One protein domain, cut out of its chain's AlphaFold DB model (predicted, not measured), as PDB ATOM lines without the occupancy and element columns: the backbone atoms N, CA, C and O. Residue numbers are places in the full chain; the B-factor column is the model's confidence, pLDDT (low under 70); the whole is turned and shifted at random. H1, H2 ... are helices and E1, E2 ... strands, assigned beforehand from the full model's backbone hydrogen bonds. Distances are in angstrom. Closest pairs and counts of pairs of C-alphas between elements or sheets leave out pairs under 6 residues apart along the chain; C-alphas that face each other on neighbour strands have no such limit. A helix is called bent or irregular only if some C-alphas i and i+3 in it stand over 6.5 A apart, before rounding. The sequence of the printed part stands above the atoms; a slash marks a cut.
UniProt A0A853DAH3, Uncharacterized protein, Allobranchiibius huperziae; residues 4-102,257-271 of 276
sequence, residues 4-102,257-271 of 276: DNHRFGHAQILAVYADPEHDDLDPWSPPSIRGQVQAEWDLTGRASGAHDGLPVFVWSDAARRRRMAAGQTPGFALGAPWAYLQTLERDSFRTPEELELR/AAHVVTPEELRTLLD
ATOM      1  N   ASP A   4     186.384 192.772 154.049       87.50
ATOM      2  CA  ASP A   4     185.404 192.334 153.040       87.50
ATOM      3  C   ASP A   4     185.477 193.101 151.712       87.50
ATOM      4  O   ASP A   4     185.009 192.591 150.698       87.50
ATOM      5  N   ASN A   5     186.069 194.299 151.696       90.50
ATOM      6  CA  ASN A   5     186.241 195.063 150.463       90.50
ATOM      7  C   ASN A   5     187.323 194.454 149.561       90.50
ATOM      8  O   ASN A   5     187.324 194.732 148.372       90.50
ATOM      9  N   HIS A   6     188.228 193.632 150.096       87.94
ATOM     10  CA  HIS A   6     189.176 192.871 149.280       87.94
ATOM     11  C   HIS A   6     188.634 191.502 148.890       87.94
ATOM     12  O   HIS A   6     189.080 190.951 147.894       87.94
ATOM     13  N   ARG A   7     187.667 190.949 149.633       88.75
ATOM     14  CA  ARG A   7     187.139 189.606 149.365       88.75
ATOM     15  C   ARG A   7     186.726 189.475 147.898       88.75
ATOM     16  O   ARG A   7     186.059 190.352 147.362       88.75
ATOM     17  N   PHE A   8     187.138 188.385 147.267       89.19
ATOM     18  CA  PHE A   8     186.895 188.064 145.863       89.19
ATOM     19  C   PHE A   8     187.361 189.118 144.834       89.19
ATOM     20  O   PHE A   8     186.910 189.090 143.686       89.19
ATOM     21  N   GLY A   9     188.223 190.052 145.225       89.38
ATOM     22  CA  GLY A   9     188.784 191.073 144.343       89.38
ATOM     23  C   GLY A   9     187.874 192.284 144.204       89.38
ATOM     24  O   GLY A   9     188.002 193.047 143.254       89.38
ATOM     25  N   HIS A  10     186.926 192.469 145.128       92.06
ATOM     26  CA  HIS A  10     185.893 193.502 145.034       92.06
ATOM     27  C   HIS A  10     186.463 194.908 144.800       92.06
ATOM     28  O   HIS A  10     186.085 195.553 143.826       92.06
ATOM     29  N   ALA A  11     187.379 195.381 145.649       91.81
ATOM     30  CA  ALA A  11     187.977 196.708 145.506       91.81
ATOM     31  C   ALA A  11     188.760 196.859 144.194       91.81
ATOM     32  O   ALA A  11     188.656 197.901 143.560       91.81
ATOM     33  N   GLN A  12     189.479 195.818 143.762       90.12
ATOM     34  CA  GLN A  12     190.214 195.832 142.496       90.12
ATOM     35  C   GLN A  12     189.261 195.928 141.300       90.12
ATOM     36  O   GLN A  12     189.433 196.789 140.450       90.12
ATOM     37  N   ILE A  13     188.215 195.098 141.252       92.44
ATOM     38  CA  ILE A  13     187.217 195.128 140.170       92.44
ATOM     39  C   ILE A  13     186.535 196.493 140.086       92.44
ATOM     40  O   ILE A  13     186.337 197.016 138.992       92.44
ATOM     41  N   LEU A  14     186.183 197.072 141.235       94.69
ATOM     42  CA  LEU A  14     185.575 198.398 141.286       94.69
ATOM     43  C   LEU A  14     186.560 199.493 140.848       94.69
ATOM     44  O   LEU A  14     186.135 200.415 140.165       94.69
ATOM     45  N   ALA A  15     187.850 199.388 141.190       92.75
ATOM     46  CA  ALA A  15     188.883 200.333 140.758       92.75
ATOM     47  C   ALA A  15     189.117 200.275 139.241       92.75
ATOM     48  O   ALA A  15     189.019 201.307 138.587       92.75
ATOM     49  N   VAL A  16     189.300 199.075 138.675       92.12
ATOM     50  CA  VAL A  16     189.434 198.869 137.217       92.12
ATOM     51  C   VAL A  16     188.198 199.380 136.473       92.12
ATOM     52  O   VAL A  16     188.302 199.965 135.405       92.12
ATOM     53  N   TYR A  17     186.998 199.183 137.024       94.81
ATOM     54  CA  TYR A  17     185.783 199.728 136.419       94.81
ATOM     55  C   TYR A  17     185.697 201.255 136.501       94.81
ATOM     56  O   TYR A  17     185.262 201.899 135.546       94.81
ATOM     57  N   ALA A  18     186.073 201.831 137.641       95.31
ATOM     58  CA  ALA A  18     186.065 203.272 137.864       95.31
ATOM     59  C   ALA A  18     187.083 204.018 136.987       95.31
ATOM     60  O   ALA A  18     186.863 205.188 136.667       95.31
ATOM     61  N   ASP A  19     188.182 203.358 136.633       91.81
ATOM     62  CA  ASP A  19     189.273 203.919 135.847       91.81
ATOM     63  C   ASP A  19     189.946 202.837 134.976       91.81
ATOM     64  O   ASP A  19     190.987 202.294 135.348       91.81
ATOM     65  N   PRO A  20     189.343 202.480 133.824       85.56
ATOM     66  CA  PRO A  20     189.823 201.381 132.980       85.56
ATOM     67  C   PRO A  20     191.197 201.609 132.345       85.56
ATOM     68  O   PRO A  20     191.853 200.642 131.953       85.56
ATOM     69  N   GLU A  21     191.606 202.872 132.196       84.81
ATOM     70  CA  GLU A  21     192.917 203.257 131.659       84.81
ATOM     71  C   GLU A  21     193.993 203.279 132.758       84.81
ATOM     72  O   GLU A  21     195.181 203.224 132.445       84.81
ATOM     73  N   HIS A  22     193.582 203.229 134.033       83.25
ATOM     74  CA  HIS A  22     194.443 203.276 135.219       83.25
ATOM     75  C   HIS A  22     195.284 204.561 135.303       83.25
ATOM     76  O   HIS A  22     196.420 204.540 135.784       83.25
ATOM     77  N   ASP A  23     194.730 205.679 134.827       85.81
ATOM     78  CA  ASP A  23     195.402 206.982 134.824       85.81
ATOM     79  C   ASP A  23     195.500 207.584 136.238       85.81
ATOM     80  O   ASP A  23     196.482 208.244 136.581       85.81
ATOM     81  N   ASP A  24     194.489 207.338 137.072       87.06
ATOM     82  CA  ASP A  24     194.331 207.915 138.407       87.06
ATOM     83  C   ASP A  24     194.302 206.865 139.524       87.06
ATOM     84  O   ASP A  24     194.677 207.159 140.665       87.06
ATOM     85  N   LEU A  25     193.795 205.665 139.234       87.94
ATOM     86  CA  LEU A  25     193.623 204.589 140.202       87.94
ATOM     87  C   LEU A  25     194.558 203.429 139.875       87.94
ATOM     88  O   LEU A  25     194.472 202.821 138.814       87.94
ATOM     89  N   ASP A  26     195.388 203.060 140.847       84.88
ATOM     90  CA  ASP A  26     196.161 201.823 140.800       84.88
ATOM     91  C   ASP A  26     195.243 200.631 141.161       84.88
ATOM     92  O   ASP A  26     194.820 200.511 142.316       84.88
ATOM     93  N   PRO A  27     194.909 199.728 140.219       79.75
ATOM     94  CA  PRO A  27     194.050 198.579 140.494       79.75
ATOM     95  C   PRO A  27     194.748 197.483 141.318       79.75
ATOM     96  O   PRO A  27     194.067 196.632 141.894       79.75
ATOM     97  N   TRP A  28     196.083 197.469 141.389       78.62
ATOM     98  CA  TRP A  28     196.872 196.538 142.209       78.62
ATOM     99  C   TRP A  28     197.012 197.038 143.652       78.62
ATOM    100  O   TRP A  28     197.200 196.255 144.587       78.62
ATOM    101  N   SER A  29     196.810 198.340 143.850       83.06
ATOM    102  CA  SER A  29     196.727 198.996 145.151       83.06
ATOM    103  C   SER A  29     195.481 199.894 145.233       83.06
ATOM    104  O   SER A  29     195.596 201.118 145.360       83.06
ATOM    105  N   PRO A  30     194.262 199.312 145.165       86.88
ATOM    106  CA  PRO A  30     193.042 200.096 145.037       86.88
ATOM    107  C   PRO A  30     192.853 201.007 146.259       86.88
ATOM    108  O   PRO A  30     193.097 200.572 147.398       86.88
ATOM    109  N   PRO A  31     192.377 202.254 146.075       89.38
ATOM    110  CA  PRO A  31     192.195 203.158 147.195       89.38
ATOM    111  C   PRO A  31     191.207 202.590 148.214       89.38
ATOM    112  O   PRO A  31     190.283 201.829 147.909       89.38
ATOM    113  N   SER A  32     191.375 202.991 149.473       90.56
ATOM    114  CA  SER A  32     190.492 202.518 150.537       90.56
ATOM    115  C   SER A  32     189.046 202.953 150.294       90.56
ATOM    116  O   SER A  32     188.745 204.140 150.295       90.56
ATOM    117  N   ILE A  33     188.130 201.993 150.194       92.00
ATOM    118  CA  ILE A  33     186.689 202.255 150.229       92.00
ATOM    119  C   ILE A  33     186.302 202.695 151.642       92.00
ATOM    120  O   ILE A  33     186.489 201.951 152.617       92.00
ATOM    121  N   ARG A  34     185.726 203.896 151.762       89.94
ATOM    122  CA  ARG A  34     185.229 204.443 153.030       89.94
ATOM    123  C   ARG A  34     183.864 203.853 153.389       89.94
ATOM    124  O   ARG A  34     182.850 204.537 153.378       89.94
ATOM    125  N   GLY A  35     183.846 202.566 153.714       91.50
ATOM    126  CA  GLY A  35     182.636 201.806 154.010       91.50
ATOM    127  C   GLY A  35     182.879 200.305 153.919       91.50
ATOM    128  O   GLY A  35     184.026 199.852 153.876       91.50
ATOM    129  N   GLN A  36     181.794 199.538 153.872       92.38
ATOM    130  CA  GLN A  36     181.838 198.089 153.677       92.38
ATOM    131  C   GLN A  36     180.975 197.683 152.486       92.38
ATOM    132  O   GLN A  36     179.765 197.897 152.498       92.38
ATOM    133  N   VAL A  37     181.591 197.054 151.490       93.25
ATOM    134  CA  VAL A  37     180.891 196.388 150.391       93.25
ATOM    135  C   VAL A  37     180.451 195.003 150.853       93.25
ATOM    136  O   VAL A  37     181.165 194.310 151.578       93.25
ATOM    137  N   GLN A  38     179.250 194.593 150.454       93.31
ATOM    138  CA  GLN A  38     178.766 193.235 150.649       93.31
ATOM    139  C   GLN A  38     179.734 192.217 150.052       93.31
ATOM    140  O   GLN A  38     180.086 192.281 148.878       93.31
ATOM    141  N   ALA A  39     180.187 191.300 150.907       88.00
ATOM    142  CA  ALA A  39     181.241 190.349 150.580       88.00
ATOM    143  C   ALA A  39     180.682 189.099 149.896       88.00
ATOM    144  O   ALA A  39     181.301 188.565 148.991       88.00
ATOM    145  N   GLU A  40     179.516 188.627 150.333       89.69
ATOM    146  CA  GLU A  40     178.917 187.372 149.882       89.69
ATOM    147  C   GLU A  40     177.415 187.524 149.666       89.69
ATOM    148  O   GLU A  40     176.795 188.492 150.112       89.69
ATOM    149  N   TRP A  41     176.811 186.525 149.023       92.19
ATOM    150  CA  TRP A  41     175.363 186.432 148.958       92.19
ATOM    151  C   TRP A  41     174.802 186.205 150.361       92.19
ATOM    152  O   TRP A  41     175.115 185.215 151.017       92.19
ATOM    153  N   ASP A  42     173.969 187.126 150.829       85.31
ATOM    154  CA  ASP A  42     173.529 187.226 152.220       85.31
ATOM    155  C   ASP A  42     172.618 186.079 152.684       85.31
ATOM    156  O   ASP A  42     172.376 185.944 153.880       85.31
ATOM    157  N   LEU A  43     172.139 185.235 151.762       86.69
ATOM    158  CA  LEU A  43     171.403 184.015 152.102       86.69
ATOM    159  C   LEU A  43     172.310 182.821 152.413       86.69
ATOM    160  O   LEU A  43     171.903 181.956 153.177       86.69
ATOM    161  N   THR A  44     173.509 182.752 151.831       82.12
ATOM    162  CA  THR A  44     174.431 181.604 151.983       82.12
ATOM    163  C   THR A  44     175.727 181.963 152.698       82.12
ATOM    164  O   THR A  44     176.476 181.073 153.090       82.12
ATOM    165  N   GLY A  45     176.020 183.254 152.817       76.06
ATOM    166  CA  GLY A  45     177.247 183.791 153.378       76.06
ATOM    167  C   GLY A  45     176.985 184.775 154.508       76.06
ATOM    168  O   GLY A  45     175.869 184.935 155.007       76.06
ATOM    169  N   ARG A  46     178.044 185.459 154.936       69.31
ATOM    170  CA  ARG A  46     177.942 186.436 156.025       69.31
ATOM    171  C   ARG A  46     177.326 187.743 155.520       69.31
ATOM    172  O   ARG A  46     177.898 188.409 154.660       69.31
ATOM    173  N   ALA A  47     176.203 188.156 156.107       66.88
ATOM    174  CA  ALA A  47     175.668 189.498 155.890       66.88
ATOM    175  C   ALA A  47     176.675 190.563 156.359       66.88
ATOM    176  O   ALA A  47     177.290 190.414 157.421       66.88
ATOM    177  N   SER A  48     176.822 191.654 155.600       66.19
ATOM    178  CA  SER A  48     177.692 192.765 156.001       66.19
ATOM    179  C   SER A  48     177.301 193.304 157.371       66.19
ATOM    180  O   SER A  48     176.122 193.532 157.653       66.19
ATOM    181  N   GLY A  49     178.288 193.555 158.223       64.94
ATOM    182  CA  GLY A  49     178.061 194.348 159.425       64.94
ATOM    183  C   GLY A  49     177.794 195.802 159.042       64.94
ATOM    184  O   GLY A  49     178.200 196.255 157.979       64.94
ATOM    185  N   ALA A  50     177.082 196.546 159.879       62.38
ATOM    186  CA  ALA A  50     177.288 197.989 159.909       62.38
ATOM    187  C   ALA A  50     178.348 198.245 160.984       62.38
ATOM    188  O   ALA A  50     178.185 197.777 162.109       62.38
ATOM    189  N   HIS A  51     179.429 198.942 160.636       65.94
ATOM    190  CA  HIS A  51     180.278 199.589 161.636       65.94
ATOM    191  C   HIS A  51     179.710 200.980 161.896       65.94
ATOM    192  O   HIS A  51     179.280 201.648 160.950       65.94
ATOM    193  N   ASP A  52     179.687 201.405 163.158       67.75
ATOM    194  CA  ASP A  52     179.068 202.669 163.561       67.75
ATOM    195  C   ASP A  52     179.599 203.845 162.721       67.75
ATOM    196  O   ASP A  52     180.793 204.144 162.702       67.75
ATOM    197  N   GLY A  53     178.688 204.511 162.002       74.88
ATOM    198  CA  GLY A  53     178.967 205.725 161.231       74.88
ATOM    199  C   GLY A  53     179.552 205.538 159.824       74.88
ATOM    200  O   GLY A  53     179.777 206.545 159.154       74.88
ATOM    201  N   LEU A  54     179.778 204.309 159.345       85.25
ATOM    202  CA  LEU A  54     180.262 204.057 157.978       85.25
ATOM    203  C   LEU A  54     179.150 203.545 157.045       85.25
ATOM    204  O   LEU A  54     178.284 202.779 157.481       85.25
ATOM    205  N   PRO A  55     179.157 203.933 155.754       90.50
ATOM    206  CA  PRO A  55     178.190 203.425 154.793       90.50
ATOM    207  C   PRO A  55     178.419 201.934 154.521       90.50
ATOM    208  O   PRO A  55     179.548 201.437 154.489       90.50
ATOM    209  N   VAL A  56     177.314 201.224 154.297       92.81
ATOM    210  CA  VAL A  56     177.310 199.832 153.840       92.81
ATOM    211  C   VAL A  56     176.766 199.812 152.421       92.81
ATOM    212  O   VAL A  56     175.650 200.275 152.191       92.81
ATOM    213  N   PHE A  57     177.536 199.264 151.489       95.12
ATOM    214  CA  PHE A  57     177.141 199.065 150.101       95.12
ATOM    215  C   PHE A  57     176.687 197.619 149.925       95.12
ATOM    216  O   PHE A  57     177.431 196.685 150.214       95.12
ATOM    217  N   VAL A  58     175.448 197.421 149.493       95.75
ATOM    218  CA  VAL A  58     174.842 196.100 149.296       95.75
ATOM    219  C   VAL A  58     174.678 195.816 147.819       95.75
ATOM    220  O   VAL A  58     174.614 196.736 147.010       95.75
ATOM    221  N   TRP A  59     174.583 194.543 147.448       96.38
ATOM    222  CA  TRP A  59     174.485 194.192 146.033       96.38
ATOM    223  C   TRP A  59     173.161 194.642 145.427       96.38
ATOM    224  O   TRP A  59     173.137 195.137 144.312       96.38
ATOM    225  N   SER A  60     172.053 194.530 146.157       96.94
ATOM    226  CA  SER A  60     170.726 194.738 145.578       96.94
ATOM    227  C   SER A  60     169.697 195.270 146.562       96.94
ATOM    228  O   SER A  60     169.856 195.207 147.783       96.94
ATOM    229  N   ASP A  61     168.558 195.701 146.022       96.75
ATOM    230  CA  ASP A  61     167.357 195.978 146.806       96.75
ATOM    231  C   ASP A  61     166.834 194.768 147.591       96.75
ATOM    232  O   ASP A  61     166.193 194.928 148.634       96.75
ATOM    233  N   ALA A  62     167.082 193.543 147.116       94.88
ATOM    234  CA  ALA A  62     166.748 192.335 147.866       94.88
ATOM    235  C   ALA A  62     167.584 192.246 149.154       94.88
ATOM    236  O   ALA A  62     167.008 192.130 150.240       94.88
ATOM    237  N   ALA A  63     168.904 192.424 149.050       94.38
ATOM    238  CA  ALA A  63     169.802 192.476 150.202       94.38
ATOM    239  C   ALA A  63     169.463 193.651 151.140       94.38
ATOM    240  O   ALA A  63     169.341 193.470 152.353       94.38
ATOM    241  N   ARG A  64     169.188 194.841 150.586       94.06
ATOM    242  CA  ARG A  64     168.742 196.026 151.347       94.06
ATOM    243  C   ARG A  64     167.502 195.737 152.198       94.06
ATOM    244  O   ARG A  64     167.455 196.084 153.378       94.06
ATOM    245  N   ARG A  65     166.491 195.076 151.619       94.00
ATOM    246  CA  ARG A  65     165.261 194.682 152.330       94.00
ATOM    247  C   ARG A  65     165.521 193.644 153.414       94.00
ATOM    248  O   ARG A  65     164.970 193.781 154.505       94.00
ATOM    249  N   ARG A  66     166.368 192.646 153.146       92.50
ATOM    250  CA  ARG A  66     166.737 191.630 154.145       92.50
ATOM    251  C   ARG A  66     167.467 192.245 155.340       92.50
ATOM    252  O   ARG A  66     167.137 191.916 156.475       92.50
ATOM    253  N   ARG A  67     168.339 193.233 155.115       91.31
ATOM    254  CA  ARG A  67     168.967 194.017 156.194       91.31
ATOM    255  C   ARG A  67     167.960 194.779 157.048       91.31
ATOM    256  O   ARG A  67     168.011 194.681 158.271       91.31
ATOM    257  N   MET A  68     167.022 195.497 156.424       91.25
ATOM    258  CA  MET A  68     165.969 196.211 157.164       91.25
ATOM    259  C   MET A  68     165.107 195.254 157.991       91.25
ATOM    260  O   MET A  68     164.805 195.544 159.146       91.25
ATOM    261  N   ALA A  69     164.749 194.095 157.431       91.62
ATOM    262  CA  ALA A  69     164.001 193.063 158.146       91.62
ATOM    263  C   ALA A  69     164.777 192.498 159.351       91.62
ATOM    264  O   ALA A  69     164.169 192.125 160.350       91.62
ATOM    265  N   ALA A  70     166.111 192.488 159.284       88.94
ATOM    266  CA  ALA A  70     166.999 192.124 160.385       88.94
ATOM    267  C   ALA A  70     167.273 193.278 161.377       88.94
ATOM    268  O   ALA A  70     168.118 193.136 162.260       88.94
ATOM    269  N   GLY A  71     166.600 194.429 161.239       89.44
ATOM    270  CA  GLY A  71     166.791 195.596 162.108       89.44
ATOM    271  C   GLY A  71     168.101 196.355 161.870       89.44
ATOM    272  O   GLY A  71     168.508 197.151 162.713       89.44
ATOM    273  N   GLN A  72     168.774 196.112 160.744       89.00
ATOM    274  CA  GLN A  72     170.019 196.785 160.375       89.00
ATOM    275  C   GLN A  72     169.752 198.019 159.505       89.00
ATOM    276  O   GLN A  72     168.743 198.105 158.800       89.00
ATOM    277  N   THR A  73     170.714 198.945 159.469       88.00
ATOM    278  CA  THR A  73     170.719 200.039 158.489       88.00
ATOM    279  C   THR A  73     170.680 199.461 157.065       88.00
ATOM    280  O   THR A  73     171.510 198.594 156.752       88.00
ATOM    281  N   PRO A  74     169.765 199.927 156.189       87.44
ATOM    282  CA  PRO A  74     169.509 199.330 154.872       87.44
ATOM    283  C   PRO A  74     170.753 199.207 153.988       87.44
ATOM    284  O   PRO A  74     170.896 198.223 153.269       87.44
ATOM    285  N   GLY A  75     171.659 200.182 154.062       91.25
ATOM    286  CA  GLY A  75     172.762 200.314 153.114       91.25
ATOM    287  C   GLY A  75     172.319 200.895 151.767       91.25
ATOM    288  O   GLY A  75     171.131 201.130 151.524       91.25
ATOM    289  N   PHE A  76     173.298 201.149 150.904       94.31
ATOM    290  CA  PHE A  76     173.129 201.664 149.548       94.31
ATOM    291  C   PHE A  76     173.311 200.525 148.542       94.31
ATOM    292  O   PHE A  76     174.326 199.834 148.587       94.31
ATOM    293  N   ALA A  77     172.335 200.292 147.666       96.19
ATOM    294  CA  ALA A  77     172.459 199.260 146.640       96.19
ATOM    295  C   ALA A  77     173.407 199.743 145.531       96.19
ATOM    296  O   ALA A  77     173.137 200.770 144.918       96.19
ATOM    297  N   LEU A  78     174.497 199.009 145.307       96.94
ATOM    298  CA  LEU A  78     175.573 199.354 144.371       96.94
ATOM    299  C   LEU A  78     175.749 198.307 143.259       96.94
ATOM    300  O   LEU A  78     176.570 198.493 142.378       96.94
ATOM    301  N   GLY A  79     175.035 197.184 143.285       97.44
ATOM    302  CA  GLY A  79     175.380 196.038 142.441       97.44
ATOM    303  C   GLY A  79     176.539 195.227 143.029       97.44
ATOM    304  O   GLY A  79     177.387 195.729 143.771       97.44
ATOM    305  N   ALA A  80     176.565 193.930 142.737       96.75
ATOM    306  CA  ALA A  80     177.686 193.067 143.081       96.75
ATOM    307  C   ALA A  80     178.898 193.397 142.196       96.75
ATOM    308  O   ALA A  80     178.714 193.617 140.999       96.75
ATOM    309  N   PRO A  81     180.141 193.323 142.705       96.00
ATOM    310  CA  PRO A  81     181.349 193.475 141.884       96.00
ATOM    311  C   PRO A  81     181.385 192.553 140.658       96.00
ATOM    312  O   PRO A  81     181.886 192.940 139.609       96.00
ATOM    313  N   TRP A  82     180.746 191.377 140.725       96.62
ATOM    314  CA  TRP A  82     180.542 190.522 139.552       96.62
ATOM    315  C   TRP A  82     179.849 191.235 138.380       96.62
ATOM    316  O   TRP A  82     180.240 191.022 137.236       96.62
ATOM    317  N   ALA A  83     178.842 192.073 138.644       96.62
ATOM    318  CA  ALA A  83     178.097 192.786 137.608       96.62
ATOM    319  C   ALA A  83     178.981 193.813 136.881       96.62
ATOM    320  O   ALA A  83     178.933 193.896 135.657       96.62
ATOM    321  N   TYR A  84     179.856 194.509 137.613       96.38
ATOM    322  CA  TYR A  84     180.878 195.388 137.037       96.38
ATOM    323  C   TYR A  84     181.886 194.593 136.200       96.38
ATOM    324  O   TYR A  84     182.156 194.949 135.055       96.38
ATOM    325  N   LEU A  85     182.360 193.452 136.714       94.38
ATOM    326  CA  LEU A  85     183.288 192.563 136.006       94.38
ATOM    327  C   LEU A  85     182.757 192.079 134.644       94.38
ATOM    328  O   LEU A  85     183.552 191.828 133.738       94.38
ATOM    329  N   GLN A  86     181.435 191.947 134.472       92.81
ATOM    330  CA  GLN A  86     180.846 191.557 133.182       92.81
ATOM    331  C   GLN A  86     180.979 192.633 132.097       92.81
ATOM    332  O   GLN A  86     180.848 192.318 130.918       92.81
ATOM    333  N   THR A  87     181.218 193.888 132.479       92.50
ATOM    334  CA  THR A  87     181.393 195.010 131.541       92.50
ATOM    335  C   THR A  87     182.850 195.236 131.147       92.50
ATOM    336  O   THR A  87     183.121 195.967 130.200       92.50
ATOM    337  N   LEU A  88     183.778 194.601 131.867       91.12
ATOM    338  CA  LEU A  88     185.212 194.762 131.682       91.12
ATOM    339  C   LEU A  88     185.759 193.764 130.674       91.12
ATOM    340  O   LEU A  88     185.398 192.579 130.678       91.12
ATOM    341  N   GLU A  89     186.712 194.227 129.873       86.44
ATOM    342  CA  GLU A  89     187.464 193.348 128.995       86.44
ATOM    343  C   GLU A  89     188.292 192.345 129.805       86.44
ATOM    344  O   GLU A  89     188.557 192.487 131.005       86.44
ATOM    345  N   ARG A  90     188.684 191.250 129.149       76.88
ATOM    346  CA  ARG A  90     189.454 190.203 129.824       76.88
ATOM    347  C   ARG A  90     190.817 190.709 130.289       76.88
ATOM    348  O   ARG A  90     191.294 190.282 131.338       76.88
ATOM    349  N   ASP A  91     191.403 191.612 129.516       78.38
ATOM    350  CA  ASP A  91     192.771 192.075 129.700       78.38
ATOM    351  C   ASP A  91     192.884 193.278 130.650       78.38
ATOM    352  O   ASP A  91     193.992 193.595 131.064       78.38
ATOM    353  N   SER A  92     191.762 193.849 131.112       83.44
ATOM    354  CA  SER A  92     191.728 194.975 132.063       83.44
ATOM    355  C   SER A  92     192.359 194.677 133.432       83.44
ATOM    356  O   SER A  92     192.554 195.583 134.224       83.44
ATOM    357  N   PHE A  93     192.663 193.411 133.733       78.69
ATOM    358  CA  PHE A  93     193.263 192.985 135.005       78.69
ATOM    359  C   PHE A  93     194.729 192.564 134.878       78.69
ATOM    360  O   PHE A  93     195.288 192.037 135.843       78.69
ATOM    361  N   ARG A  94     195.333 192.714 133.694       74.88
ATOM    362  CA  ARG A  94     196.735 192.352 133.461       74.88
ATOM    363  C   ARG A  94     197.666 193.485 133.860       74.88
ATOM    364  O   ARG A  94     197.369 194.638 133.565       74.88
ATOM    365  N   THR A  95     198.798 193.156 134.473       72.81
ATOM    366  CA  THR A  95     199.882 194.118 134.692       72.81
ATOM    367  C   THR A  95     200.464 194.577 133.346       72.81
ATOM    368  O   THR A  95     200.373 193.845 132.353       72.81
ATOM    369  N   PRO A  96     201.098 195.763 133.281       69.25
ATOM    370  CA  PRO A  96     201.832 196.190 132.090       69.25
ATOM    371  C   PRO A  96     202.856 195.144 131.618       69.25
ATOM    372  O   PRO A  96     202.914 194.840 130.431       69.25
ATOM    373  N   GLU A  97     203.571 194.499 132.545       71.81
ATOM    374  CA  GLU A  97     204.515 193.412 132.242       71.81
ATOM    375  C   GLU A  97     203.816 192.187 131.609       71.81
ATOM    376  O   GLU A  97     204.301 191.627 130.628       71.81
ATOM    377  N   GLU A  98     202.633 191.791 132.098       72.44
ATOM    378  CA  GLU A  98     201.831 190.699 131.515       72.44
ATOM    379  C   GLU A  98     201.262 191.036 130.122       72.44
ATOM    380  O   GLU A  98     200.951 190.124 129.344       72.44
ATOM    381  N   LEU A  99     201.070 192.322 129.817       70.06
ATOM    382  CA  LEU A  99     200.669 192.793 128.490       70.06
ATOM    383  C   LEU A  99     201.860 192.804 127.525       70.06
ATOM    384  O   LEU A  99     201.709 192.362 126.387       70.06
ATOM    385  N   GLU A 100     203.040 193.231 127.983       69.62
ATOM    386  CA  GLU A 100     204.285 193.242 127.199       69.62
ATOM    387  C   GLU A 100     204.777 191.829 126.854       69.62
ATOM    388  O   GLU A 100     205.209 191.580 125.731       69.62
ATOM    389  N   LEU A 101     204.645 190.868 127.775       69.75
ATOM    390  CA  LEU A 101     204.992 189.459 127.534       69.75
ATOM    391  C   LEU A 101     204.068 188.768 126.517       69.75
ATOM    392  O   LEU A 101     204.357 187.661 126.057       69.75
ATOM    393  N   ARG A 102     202.943 189.393 126.163       64.81
ATOM    394  CA  ARG A 102     201.945 188.849 125.246       64.81
ATOM    395  C   ARG A 102     202.165 189.383 123.826       64.81
ATOM    396  O   ARG A 102     201.271 189.970 123.225       64.81
ATOM    397  N   ALA A 257     171.919 193.931 139.148       96.62
ATOM    398  CA  ALA A 257     172.295 194.420 137.818       96.62
ATOM    399  C   ALA A 257     171.716 195.821 137.522       96.62
ATOM    400  O   ALA A 257     172.374 196.652 136.907       96.62
ATOM    401  N   ALA A 258     170.517 196.119 138.036       97.06
ATOM    402  CA  ALA A 258     169.865 197.428 137.913       97.06
ATOM    403  C   ALA A 258     170.471 198.543 138.794       97.06
ATOM    404  O   ALA A 258     170.013 199.681 138.729       97.06
ATOM    405  N   HIS A 259     171.448 198.221 139.646       97.69
ATOM    406  CA  HIS A 259     172.118 199.158 140.552       97.69
ATOM    407  C   HIS A 259     173.588 199.395 140.192       97.69
ATOM    408  O   HIS A 259     174.277 200.092 140.932       97.69
ATOM    409  N   VAL A 260     174.070 198.818 139.085       97.38
ATOM    410  CA  VAL A 260     175.387 199.154 138.534       97.38
ATOM    411  C   VAL A 260     175.371 200.630 138.153       97.38
ATOM    412  O   VAL A 260     174.533 201.055 137.356       97.38
ATOM    413  N   VAL A 261     176.268 201.402 138.758       97.62
ATOM    414  CA  VAL A 261     176.420 202.837 138.494       97.62
ATOM    415  C   VAL A 261     177.532 203.080 137.481       97.62
ATOM    416  O   VAL A 261     178.359 202.201 137.241       97.62
ATOM    417  N   THR A 262     177.569 204.272 136.897       97.19
ATOM    418  CA  THR A 262     178.648 204.687 135.990       97.19
ATOM    419  C   THR A 262     179.999 204.812 136.717       97.19
ATOM    420  O   THR A 262     180.024 204.946 137.945       97.19
ATOM    421  N   PRO A 263     181.138 204.824 135.993       96.38
ATOM    422  CA  PRO A 263     182.457 205.020 136.604       96.38
ATOM    423  C   PRO A 263     182.562 206.294 137.464       96.38
ATOM    424  O   PRO A 263     183.057 206.241 138.588       96.38
ATOM    425  N   GLU A 264     182.030 207.428 136.993       95.38
ATOM    426  CA  GLU A 264     182.042 208.711 137.722       95.38
ATOM    427  C   GLU A 264     181.212 208.659 139.018       95.38
ATOM    428  O   GLU A 264     181.653 209.106 140.086       95.38
ATOM    429  N   GLU A 265     180.016 208.068 138.950       96.31
ATOM    430  CA  GLU A 265     179.165 207.855 140.123       96.31
ATOM    431  C   GLU A 265     179.844 206.926 141.131       96.31
ATOM    432  O   GLU A 265     179.797 207.194 142.333       96.31
ATOM    433  N   LEU A 266     180.516 205.870 140.660       96.75
ATOM    434  CA  LEU A 266     181.252 204.946 141.518       96.75
ATOM    435  C   LEU A 266     182.389 205.663 142.258       96.75
ATOM    436  O   LEU A 266     182.483 205.543 143.481       96.75
ATOM    437  N   ARG A 267     183.208 206.459 141.553       94.88
ATOM    438  CA  ARG A 267     184.301 207.241 142.167       94.88
ATOM    439  C   ARG A 267     183.776 208.200 143.229       94.88
ATOM    440  O   ARG A 267     184.341 208.295 144.318       94.88
ATOM    441  N   THR A 268     182.646 208.845 142.954       94.06
ATOM    442  CA  THR A 268     181.986 209.752 143.898       94.06
ATOM    443  C   THR A 268     181.442 209.017 145.124       94.06
ATOM    444  O   THR A 268     181.663 209.454 146.253       94.06
ATOM    445  N   LEU A 269     180.762 207.883 144.931       94.06
ATOM    446  CA  LEU A 269     180.188 207.089 146.022       94.06
ATOM    447  C   LEU A 269     181.254 206.500 146.952       94.06
ATOM    448  O   LEU A 269     181.007 206.368 148.153       94.06
ATOM    449  N   LEU A 270     182.418 206.139 146.408       93.62
ATOM    450  CA  LEU A 270     183.508 205.512 147.158       93.62
ATOM    451  C   LEU A 270     184.535 206.510 147.725       93.62
ATOM    452  O   LEU A 270     185.434 206.076 148.445       93.62
ATOM    453  N   ASP A 271     184.364 207.819 147.487       91.25
ATOM    454  CA  ASP A 271     185.307 208.889 147.875       91.25
ATOM    455  C   ASP A 271     186.697 208.705 147.223       91.25
ATOM    456  O   ASP A 271     187.730 208.846 147.877       91.25
TER     457      ASP A 271
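Overview. This is residues 4 to 102 and 257 to 271 of the 276 residues of an uncharacterized protein of Allobranchiibius huperziae (UniProt A0A853DAH3). The irregular helix H1 lies near the middle of an elongated body, with H3 and H6 packed on it; toward one end E1 and two short runs make a tiny patch of parallel pairings with H2 beyond it, and at the other end H4 leads out to H5. Residues 19 to 55 make a long stretch with no named element. The printed part has 114 residues with six named helices and one named strand, in the order H1 E1 H2 H3 H4 H5 H6; it is mostly helix, though under half of the residues, 46, are in named elements. It is compact, with a radius of gyration of the C-alphas of 14.8 A, yet only just elongated, with spans of 51 by 26 by 22 A.

Along the chain. H1, residues 7 to 18, begins with C-alpha 7 at (187.139, 189.606, 149.365) and is 17.9 A long; it is irregular, with C-alphas 8 and 11 8.7 A apart. E1 is residues 56 to 58, H2 residues 61 to 69, 12.2 A long, and H3 residues 81 to 85. H4, residues 90 to 93, is irregular, with C-alphas 90 and 93 7.0 A apart. H5 is residues 96 to 100. H6, residues 263 to 270, is 10.6 A long and ends with C-alpha 270 at (183.508, 205.512, 147.158).

Arrangement. H1 touches H3, closest at the C-alphas of His 10 and Pro 81, 5.5 A. With residues 14 to 18 alone it touches H6, at a steep tilt of 51 degrees, opposite ways; the closest C-alphas, of Ala 18 and Pro 263, are 4.2 A apart. H1 and H4 are close but not clearly touching, with the C-alphas of Val 16 and Ser 92 6.9 A apart. H2 and H5 touch no helix. E1 pairs with no named strand, but its residues 56 to 57 pair with 36 to 37 and its residues 57 to 58 with 76 to 77, both parallel. Every O i to N i+4 pair is within hydrogen-bond range in H2, H3, H5 and H6, and 6 of 8 in H1; H4 is too short for such a pair.

Size, cuts and confidence. The two C-alphas farthest apart, of Gly 71 and Leu 101, are 51.9 A apart. Residues 103 to 256 are not printed, and C-alphas 102 and 257 are 32.7 A apart across this cut. The links H1 to E1 and H2 to H3 are long. The mean pLDDT of the printed part is 87.7; residues 46 to 52, 96 and 100 to 102 are under 70.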